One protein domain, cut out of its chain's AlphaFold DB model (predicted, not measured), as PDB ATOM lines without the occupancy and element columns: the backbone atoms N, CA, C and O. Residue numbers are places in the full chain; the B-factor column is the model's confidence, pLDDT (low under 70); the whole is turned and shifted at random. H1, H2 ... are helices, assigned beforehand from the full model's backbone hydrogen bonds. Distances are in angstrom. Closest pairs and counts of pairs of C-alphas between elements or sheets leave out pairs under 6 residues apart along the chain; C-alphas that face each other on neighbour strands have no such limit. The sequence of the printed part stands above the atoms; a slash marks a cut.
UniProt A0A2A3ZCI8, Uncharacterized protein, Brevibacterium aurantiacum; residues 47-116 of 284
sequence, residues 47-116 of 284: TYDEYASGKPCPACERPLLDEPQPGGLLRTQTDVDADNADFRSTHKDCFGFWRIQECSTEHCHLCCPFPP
ATOM      1  N   THR A  47      -1.106 -17.759 -16.089       87.81
ATOM      2  CA  THR A  47      -0.903 -17.850 -17.541       87.81
ATOM      3  C   THR A  47       0.404 -17.159 -17.937       87.81
ATOM      4  O   THR A  47       0.957 -16.363 -17.176       87.81
ATOM      5  N   TYR A  48       0.905 -17.436 -19.145       86.06
ATOM      6  CA  TYR A  48       2.103 -16.749 -19.631       86.06
ATOM      7  C   TYR A  48       1.914 -15.229 -19.692       86.06
ATOM      8  O   TYR A  48       2.801 -14.507 -19.258       86.06
ATOM      9  N   ASP A  49       0.757 -14.746 -20.150       86.56
ATOM     10  CA  ASP A  49       0.479 -13.306 -20.238       86.56
ATOM     11  C   ASP A  49       0.441 -12.649 -18.850       86.56
ATOM     12  O   ASP A  49       0.934 -11.542 -18.664       86.56
ATOM     13  N   GLU A  50      -0.098 -13.353 -17.849       88.25
ATOM     14  CA  GLU A  50      -0.095 -12.896 -16.459       88.25
ATOM     15  C   GLU A  50       1.322 -12.797 -15.890       88.25
ATOM     16  O   GLU A  50       1.673 -11.779 -15.294       88.25
ATOM     17  N   TYR A  51       2.144 -13.820 -16.109       88.12
ATOM     18  CA  TYR A  51       3.558 -13.800 -15.740       88.12
ATOM     19  C   TYR A  51       4.318 -12.674 -16.457       88.12
ATOM     20  O   TYR A  51       4.994 -11.881 -15.809       88.12
ATOM     21  N   ALA A  52       4.153 -12.549 -17.776       87.62
ATOM     22  CA  ALA A  52       4.813 -11.533 -18.595       87.62
ATOM     23  C   ALA A  52       4.392 -10.100 -18.226       87.62
ATOM     24  O   ALA A  52       5.148  -9.161 -18.458       87.62
ATOM     25  N   SER A  53       3.206  -9.931 -17.631       89.31
ATOM     26  CA  SER A  53       2.735  -8.645 -17.106       89.31
ATOM     27  C   SER A  53       3.326  -8.251 -15.747       89.31
ATOM     28  O   SER A  53       2.955  -7.201 -15.237       89.31
ATOM     29  N   GLY A  54       4.203  -9.072 -15.154       89.31
ATOM     30  CA  GLY A  54       4.846  -8.774 -13.868       89.31
ATOM     31  C   GLY A  54       4.103  -9.297 -12.638       89.31
ATOM     32  O   GLY A  54       4.499  -8.994 -11.513       89.31
ATOM     33  N   LYS A  55       3.047 -10.117 -12.797       90.38
ATOM     34  CA  LYS A  55       2.335 -10.656 -11.626       90.38
ATOM     35  C   LYS A  55       3.289 -11.456 -10.722       90.38
ATOM     36  O   LYS A  55       4.061 -12.276 -11.230       90.38
ATOM     37  N   PRO A  56       3.219 -11.260  -9.392       91.62
ATOM     38  CA  PRO A  56       4.083 -11.964  -8.457       91.62
ATOM     39  C   PRO A  56       3.746 -13.455  -8.386       91.62
ATOM     40  O   PRO A  56       2.702 -13.914  -8.858       91.62
ATOM     41  N   CYS A  57       4.635 -14.218  -7.753       90.06
ATOM     42  CA  CYS A  57       4.425 -15.633  -7.495       90.06
ATOM     43  C   CYS A  57       3.130 -15.852  -6.694       90.06
ATOM     44  O   CYS A  57       2.985 -15.275  -5.617       90.06
ATOM     45  N   PRO A  58       2.207 -16.717  -7.150       89.75
ATOM     46  CA  PRO A  58       0.937 -16.935  -6.458       89.75
ATOM     47  C   PRO A  58       1.089 -17.702  -5.133       89.75
ATOM     48  O   PRO A  58       0.112 -17.830  -4.405       89.75
ATOM     49  N   ALA A  59       2.282 -18.230  -4.833       89.31
ATOM     50  CA  ALA A  59       2.563 -18.962  -3.600       89.31
ATOM     51  C   ALA A  59       3.207 -18.095  -2.512       89.31
ATOM     52  O   ALA A  59       2.813 -18.162  -1.354       89.31
ATOM     53  N   CYS A  60       4.231 -17.318  -2.876       89.62
ATOM     54  CA  CYS A  60       5.035 -16.553  -1.919       89.62
ATOM     55  C   CYS A  60       4.926 -15.038  -2.097       89.62
ATOM     56  O   CYS A  60       5.597 -14.308  -1.379       89.62
ATOM     57  N   GLU A  61       4.153 -14.570  -3.082       90.44
ATOM     58  CA  GLU A  61       3.923 -13.152  -3.404       90.44
ATOM     59  C   GLU A  61       5.179 -12.357  -3.797       90.44
ATOM     60  O   GLU A  61       5.107 -11.172  -4.115       90.44
ATOM     61  N   ARG A  62       6.340 -13.017  -3.861       90.56
ATOM     62  CA  ARG A  62       7.592 -12.416  -4.315       90.56
ATOM     63  C   ARG A  62       7.588 -12.226  -5.836       90.56
ATOM     64  O   ARG A  62       6.972 -13.026  -6.553       90.56
ATOM     65  N   PRO A  63       8.287 -11.202  -6.350       89.62
ATOM     66  CA  PRO A  63       8.349 -10.938  -7.779       89.62
ATOM     67  C   PRO A  63       8.979 -12.107  -8.549       89.62
ATOM     68  O   PRO A  63       9.898 -12.781  -8.075       89.62
ATOM     69  N   LEU A  64       8.452 -12.344  -9.749       88.12
ATOM     70  CA  LEU A  64       8.991 -13.306 -10.718       88.12
ATOM     71  C   LEU A  64       9.799 -12.617 -11.832       88.12
ATOM     72  O   LEU A  64      10.534 -13.276 -12.561       88.12
ATOM     73  N   LEU A  65       9.670 -11.299 -11.954       87.44
ATOM     74  CA  LEU A  65      10.434 -10.438 -12.847       87.44
ATOM     75  C   LEU A  65      10.943  -9.263 -12.017       87.44
ATOM     76  O   LEU A  65      10.235  -8.786 -11.128       87.44
ATOM     77  N   ASP A  66      12.147  -8.780 -12.303       82.06
ATOM     78  CA  ASP A  66      12.622  -7.538 -11.699       82.06
ATOM     79  C   ASP A  66      11.852  -6.365 -12.348       82.06
ATOM     80  O   ASP A  66      12.215  -5.882 -13.420       82.06
ATOM     81  N   GLU A  67      10.734  -5.934 -11.750       65.31
ATOM     82  CA  GLU A  67      10.017  -4.742 -12.222       65.31
ATOM     83  C   GLU A  67      10.855  -3.474 -11.977       65.31
ATOM     84  O   GLU A  67      11.421  -3.298 -10.888       65.31
ATOM     85  N   PRO A  68      10.886  -2.517 -12.923       56.00
ATOM     86  CA  PRO A  68      11.300  -1.162 -12.608       56.00
ATOM     87  C   PRO A  68      10.230  -0.536 -11.699       56.00
ATOM     88  O   PRO A  68       9.178  -0.107 -12.166       56.00
ATOM     89  N   GLN A  69      10.495  -0.516 -10.391       48.56
ATOM     90  CA  GLN A  69       9.614   0.040  -9.357       48.56
ATOM     91  C   GLN A  69       9.020   1.401  -9.790       48.56
ATOM     92  O   GLN A  69       9.794   2.314 -10.119       48.56
ATOM     93  N   PRO A  70       7.686   1.598  -9.749       40.81
ATOM     94  CA  PRO A  70       7.101   2.917  -9.950       40.81
ATOM     95  C   PRO A  70       7.550   3.831  -8.802       40.81
ATOM     96  O   PRO A  70       7.063   3.724  -7.682       40.81
ATOM     97  N   GLY A  71       8.526   4.706  -9.070       54.72
ATOM     98  CA  GLY A  71       9.146   5.570  -8.054       54.72
ATOM     99  C   GLY A  71      10.674   5.493  -7.953       54.72
ATOM    100  O   GLY A  71      11.255   6.270  -7.205       54.72
ATOM    101  N   GLY A  72      11.345   4.640  -8.738       51.66
ATOM    102  CA  GLY A  72      12.737   4.890  -9.141       51.66
ATOM    103  C   GLY A  72      13.832   4.711  -8.084       51.66
ATOM    104  O   GLY A  72      14.858   5.382  -8.172       51.66
ATOM    105  N   LEU A  73      13.680   3.790  -7.130       54.66
ATOM    106  CA  LEU A  73      14.829   3.259  -6.389       54.66
ATOM    107  C   LEU A  73      15.042   1.797  -6.780       54.66
ATOM    108  O   LEU A  73      14.248   0.921  -6.444       54.66
ATOM    109  N   LEU A  74      16.124   1.550  -7.520       59.47
ATOM    110  CA  LEU A  74      16.658   0.206  -7.716       59.47
ATOM    111  C   LEU A  74      17.045  -0.345  -6.340       59.47
ATOM    112  O   LEU A  74      17.772   0.321  -5.600       59.47
ATOM    113  N   ARG A  75      16.563  -1.545  -5.994       71.56
ATOM    114  CA  ARG A  75      17.013  -2.244  -4.782       71.56
ATOM    115  C   ARG A  75      18.527  -2.392  -4.844       71.56
ATOM    116  O   ARG A  75      19.068  -2.776  -5.883       71.56
ATOM    117  N   THR A  76      19.216  -2.097  -3.747       83.06
ATOM    118  CA  THR A  76      20.648  -2.380  -3.695       83.06
ATOM    119  C   THR A  76      20.856  -3.892  -3.625       83.06
ATOM    120  O   THR A  76      19.988  -4.624  -3.145       83.06
ATOM    121  N   GLN A  77      22.017  -4.378  -4.071       83.44
ATOM    122  CA  GLN A  77      22.353  -5.800  -3.941       83.44
ATOM    123  C   GLN A  77      22.250  -6.269  -2.479       83.44
ATOM    124  O   GLN A  77      21.756  -7.358  -2.215       83.44
ATOM    125  N   THR A  78      22.624  -5.412  -1.527       88.38
ATOM    126  CA  THR A  78      22.498  -5.681  -0.091       88.38
ATOM    127  C   THR A  78      21.045  -5.913   0.331       88.38
ATOM    128  O   THR A  78      20.773  -6.841   1.089       88.38
ATOM    129  N   ASP A  79      20.104  -5.114  -0.180       86.81
ATOM    130  CA  ASP A  79      18.679  -5.267   0.141       86.81
ATOM    131  C   ASP A  79      18.097  -6.549  -0.461       86.81
ATOM    132  O   ASP A  79      17.221  -7.176   0.132       86.81
ATOM    133  N   VAL A  80      18.557  -6.931  -1.655       86.38
ATOM    134  CA  VAL A  80      18.191  -8.197  -2.310       86.38
ATOM    135  C   VAL A  80      18.717  -9.385  -1.509       86.38
ATOM    136  O   VAL A  80      17.972 -10.327  -1.243       86.38
ATOM    137  N   ASP A  81      19.982  -9.341  -1.095       90.50
ATOM    138  CA  ASP A  81      20.620 -10.430  -0.356       90.50
ATOM    139  C   ASP A  81      19.991 -10.617   1.029       90.50
ATOM    140  O   ASP A  81      19.769 -11.755   1.448       90.50
ATOM    141  N   ALA A  82      19.657  -9.524   1.723       92.12
ATOM    142  CA  ALA A  82      18.987  -9.567   3.021       92.12
ATOM    143  C   ALA A  82      17.581 -10.186   2.930       92.12
ATOM    144  O   ALA A  82      17.240 -11.065   3.716       92.12
ATOM    145  N   ASP A  83      16.791  -9.782   1.938       90.50
ATOM    146  CA  ASP A  83      15.455 -10.331   1.670       90.50
ATOM    147  C   ASP A  83      15.511 -11.805   1.237       90.50
ATOM    148  O   ASP A  83      14.745 -12.637   1.716       90.50
ATOM    149  N   ASN A  84      16.479 -12.182   0.396       93.00
ATOM    150  CA  ASN A  84      16.709 -13.590   0.071       93.00
ATOM    151  C   ASN A  84      17.147 -14.395   1.305       93.00
ATOM    152  O   ASN A  84      16.714 -15.534   1.471       93.00
ATOM    153  N   ALA A  85      17.959 -13.831   2.201       93.94
ATOM    154  CA  ALA A  85      18.330 -14.494   3.449       93.94
ATOM    155  C   ALA A  85      17.117 -14.715   4.370       93.94
ATOM    156  O   ALA A  85      16.954 -15.818   4.902       93.94
ATOM    157  N   ASP A  86      16.244 -13.714   4.507       93.06
ATOM    158  CA  ASP A  86      14.994 -13.831   5.263       93.06
ATOM    159  C   ASP A  86      14.073 -14.903   4.665       93.06
ATOM    160  O   ASP A  86      13.629 -15.822   5.365       93.06
ATOM    161  N   PHE A  87      13.903 -14.889   3.341       93.19
ATOM    162  CA  PHE A  87      13.137 -15.900   2.622       93.19
ATOM    163  C   PHE A  87      13.662 -17.316   2.868       93.19
ATOM    164  O   PHE A  87      12.879 -18.212   3.196       93.19
ATOM    165  N   ARG A  88      14.981 -17.526   2.766       92.81
ATOM    166  CA  ARG A  88      15.619 -18.823   3.049       92.81
ATOM    167  C   ARG A  88      15.396 -19.263   4.494       92.81
ATOM    168  O   ARG A  88      15.234 -20.455   4.736       92.81
ATOM    169  N   SER A  89      15.371 -18.328   5.445       91.88
ATOM    170  CA  SER A  89      15.123 -18.637   6.857       91.88
ATOM    171  C   SER A  89      13.695 -19.152   7.094       91.88
ATOM    172  O   SER A  89      13.506 -20.148   7.799       91.88
ATOM    173  N   THR A  90      12.712 -18.551   6.416       90.81
ATOM    174  CA  THR A  90      11.303 -18.976   6.438       90.81
ATOM    175  C   THR A  90      11.098 -20.295   5.682       90.81
ATOM    176  O   THR A  90      10.268 -21.114   6.065       90.81
ATOM    177  N   HIS A  91      11.913 -20.550   4.656       90.25
ATOM    178  CA  HIS A  91      11.841 -21.734   3.794       90.25
ATOM    179  C   HIS A  91      12.926 -22.777   4.102       90.25
ATOM    180  O   HIS A  91      13.294 -23.558   3.228       90.25
ATOM    181  N   LYS A  92      13.423 -22.840   5.342       87.38
ATOM    182  CA  LYS A  92      14.474 -23.792   5.759       87.38
ATOM    183  C   LYS A  92      14.137 -25.266   5.489       87.38
ATOM    184  O   LYS A  92      15.038 -26.083   5.326       87.38
ATOM    185  N   ASP A  93      12.845 -25.595   5.451       84.56
ATOM    186  CA  ASP A  93      12.335 -26.945   5.187       84.56
ATOM    187  C   ASP A  93      12.087 -27.212   3.687       84.56
ATOM    188  O   ASP A  93      11.818 -28.352   3.296       84.56
ATOM    189  N   CYS A  94      12.199 -26.182   2.839       80.81
ATOM    190  CA  CYS A  94      12.099 -26.291   1.389       80.81
ATOM    191  C   CYS A  94      13.484 -26.571   0.798       80.81
ATOM    192  O   CYS A  94      14.442 -25.829   1.006       80.81
ATOM    193  N   PHE A  95      13.602 -27.670   0.059       68.62
ATOM    194  CA  PHE A  95      14.893 -28.152  -0.417       68.62
ATOM    195  C   PHE A  95      15.391 -27.359  -1.621       68.62
ATOM    196  O   PHE A  95      15.103 -27.688  -2.771       68.62
ATOM    197  N   GLY A  96      16.191 -26.339  -1.332       81.94
ATOM    198  CA  GLY A  96      16.896 -25.554  -2.332       81.94
ATOM    199  C   GLY A  96      16.087 -24.386  -2.879       81.94
ATOM    200  O   GLY A  96      14.872 -24.262  -2.688       81.94
ATOM    201  N   PHE A  97      16.816 -23.527  -3.580       86.56
ATOM    202  CA  PHE A  97      16.334 -22.253  -4.078       86.56
ATOM    203  C   PHE A  97      16.692 -22.120  -5.552       86.56
ATOM    204  O   PHE A  97      17.774 -22.525  -5.980       86.56
ATOM    205  N   TRP A  98      15.778 -21.541  -6.312       85.88
ATOM    206  CA  TRP A  98      15.949 -21.225  -7.717       85.88
ATOM    207  C   TRP A  98      15.622 -19.758  -7.955       85.88
ATOM    208  O   TRP A  98      14.977 -19.095  -7.145       85.88
ATOM    209  N   ARG A  99      16.082 -19.250  -9.090       85.94
ATOM    210  CA  ARG A  99      15.778 -17.905  -9.568       85.94
ATOM    211  C   ARG A  99      15.559 -17.947 -11.068       85.94
ATOM    212  O   ARG A  99      16.146 -18.786 -11.756       85.94
ATOM    213  N   ILE A 100      14.715 -17.050 -11.555       82.44
ATOM    214  CA  ILE A 100      14.513 -16.850 -12.989       82.44
ATOM    215  C   ILE A 100      15.724 -16.090 -13.523       82.44
ATOM    216  O   ILE A 100      16.336 -15.290 -12.812       82.44
ATOM    217  N   GLN A 101      16.113 -16.379 -14.762       75.12
ATOM    218  CA  GLN A 101      17.169 -15.625 -15.420       75.12
ATOM    219  C   GLN A 101      16.782 -14.140 -15.440       75.12
ATOM    220  O   GLN A 101      15.656 -13.818 -15.799       75.12
ATOM    221  N   GLU A 102      17.700 -13.265 -15.022       76.69
ATOM    222  CA  GLU A 102      17.462 -11.812 -14.909       76.69
ATOM    223  C   GLU A 102      16.441 -11.405 -13.828       76.69
ATOM    224  O   GLU A 102      15.976 -10.272 -13.826       76.69
ATOM    225  N   CYS A 103      16.134 -12.297 -12.875       85.62
ATOM    226  CA  CYS A 103      15.451 -11.938 -11.635       85.62
ATOM    227  C   CYS A 103      16.375 -12.135 -10.426       85.62
ATOM    228  O   CYS A 103      16.980 -13.193 -10.223       85.62
ATOM    229  N   SER A 104      16.462 -11.094  -9.606       88.19
ATOM    230  CA  SER A 104      17.254 -11.039  -8.377       88.19
ATOM    231  C   SER A 104      16.633 -11.814  -7.202       88.19
ATOM    232  O   SER A 104      17.312 -12.140  -6.223       88.19
ATOM    233  N   THR A 105      15.344 -12.141  -7.305       90.06
ATOM    234  CA  THR A 105      14.545 -12.737  -6.229       90.06
ATOM    235  C   THR A 105      14.531 -14.265  -6.289       90.06
ATOM    236  O   THR A 105      14.298 -14.867  -7.338       90.06
ATOM    237  N   GLU A 106      14.768 -14.901  -5.141       92.12
ATOM    238  CA  GLU A 106      14.763 -16.360  -5.012       92.12
ATOM    239  C   GLU A 106      13.387 -16.945  -4.683       92.12
ATOM    240  O   GLU A 106      12.590 -16.383  -3.929       92.12
ATOM    241  N   HIS A 107      13.159 -18.146  -5.203       91.31
ATOM    242  CA  HIS A 107      11.971 -18.965  -5.000       91.31
ATOM    243  C   HIS A 107      12.385 -20.362  -4.535       91.31
ATOM    244  O   HIS A 107      13.510 -20.798  -4.771       91.31
ATOM    245  N   CYS A 108      11.500 -21.079  -3.843       88.12
ATOM    246  CA  CYS A 108      11.808 -22.417  -3.337       88.12
ATOM    247  C   CYS A 108      11.260 -23.507  -4.269       88.12
ATOM    248  O   CYS A 108      10.264 -23.304  -4.959       88.12
ATOM    249  N   HIS A 109      11.892 -24.680  -4.291       76.38
ATOM    250  CA  HIS A 109      11.466 -25.774  -5.178       76.38
ATOM    251  C   HIS A 109      10.200 -26.510  -4.730       76.38
ATOM    252  O   HIS A 109       9.657 -27.290  -5.506       76.38
ATOM    253  N   LEU A 110       9.766 -26.320  -3.482       83.00
ATOM    254  CA  LEU A 110       8.692 -27.115  -2.893       83.00
ATOM    255  C   LEU A 110       7.344 -26.388  -2.915       83.00
ATOM    256  O   LEU A 110       6.334 -26.991  -3.252       83.00
ATOM    257  N   CYS A 111       7.334 -25.104  -2.554       83.38
ATOM    258  CA  CYS A 111       6.103 -24.332  -2.382       83.38
ATOM    259  C   CYS A 111       5.817 -23.377  -3.544       83.38
ATOM    260  O   CYS A 111       4.667 -22.992  -3.724       83.38
ATOM    261  N   CYS A 112       6.830 -22.977  -4.323       86.38
ATOM    262  CA  CYS A 112       6.637 -22.034  -5.423       86.38
ATOM    263  C   CYS A 112       6.442 -22.775  -6.756       86.38
ATOM    264  O   CYS A 112       7.312 -23.566  -7.129       86.38
ATOM    265  N   PRO A 113       5.370 -22.486  -7.522       83.81
ATOM    266  CA  PRO A 113       5.229 -23.016  -8.869       83.81
ATOM    267  C   PRO A 113       6.310 -22.445  -9.785       83.81
ATOM    268  O   PRO A 113       6.682 -21.273  -9.687       83.81
ATOM    269  N   PHE A 114       6.771 -23.261 -10.731       81.12
ATOM    270  CA  PHE A 114       7.617 -22.769 -11.811       81.12
ATOM    271  C   PHE A 114       6.843 -21.778 -12.692       81.12
ATOM    272  O   PHE A 114       5.637 -21.957 -12.911       81.12
ATOM    273  N   PRO A 115       7.516 -20.745 -13.225       81.44
ATOM    274  CA  PRO A 115       6.879 -19.784 -14.107       81.44
ATOM    275  C   PRO A 115       6.389 -20.478 -15.387       81.44
ATOM    276  O   PRO A 115       7.037 -21.405 -15.891       81.44
ATOM    277  N   PRO A 116       5.258 -20.031 -15.950       84.25
ATOM    278  CA  PRO A 116       4.791 -20.537 -17.229       84.25
ATOM    279  C   PRO A 116       5.792 -20.180 -18.334       84.25
ATOM    280  O   PRO A 116       6.290 -19.061 -18.420       84.25
TER     281      PRO A 116
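What this domain is: This is residues 47 to 116 of the 284 residues of an uncharacterized protein of Brevibacterium aurantiacum (UniProt A0A2A3ZCI8). There is little regular structure here: one longer helix, H2, lies along one side and a short helix, H1, sits at the opposite end, with two long stretches of loop, residues 53 to 76 and 91 to 116, winding between them. Residues 68 to 73 stick out as a free loop. The printed part has 70 residues, with two named helices in the order H1, H2 and no named strand; the class is all helix, though the named elements hold only 19 residues. The whole is compact, with a radius of gyration of the C-alphas of 12.2 A and spans of 34 by 31 by 18 A.

Where its parts are: H2, residues 77 to 90, is 20.1 A long, from C-alpha 77 at (22.353, -5.800, -3.941) to C-alpha 90 at (11.303, -18.976, 6.438). H1, residues 48 to 52, begins at C-alpha 48 at (2.103, -16.749, -19.631) and measures 6.0 A.

How they stand to each other: H2 and H1 are apart, with no C-alpha of the one within 8 A of the other, and a long link of 24 residues joins them. Residues 97 to 98 pair antiparallel with residues 107 to 108. Every O i to N i+4 pair in H1 and H2 is within hydrogen-bond range.

The domain as a whole: The C-alphas of Gly 71 and Asp 93, the two farthest apart, are 35.3 A apart. The printed part has no cut. Mean pLDDT of the printed part is 82.9; residues 67 to 74 and residue 95 are under 70.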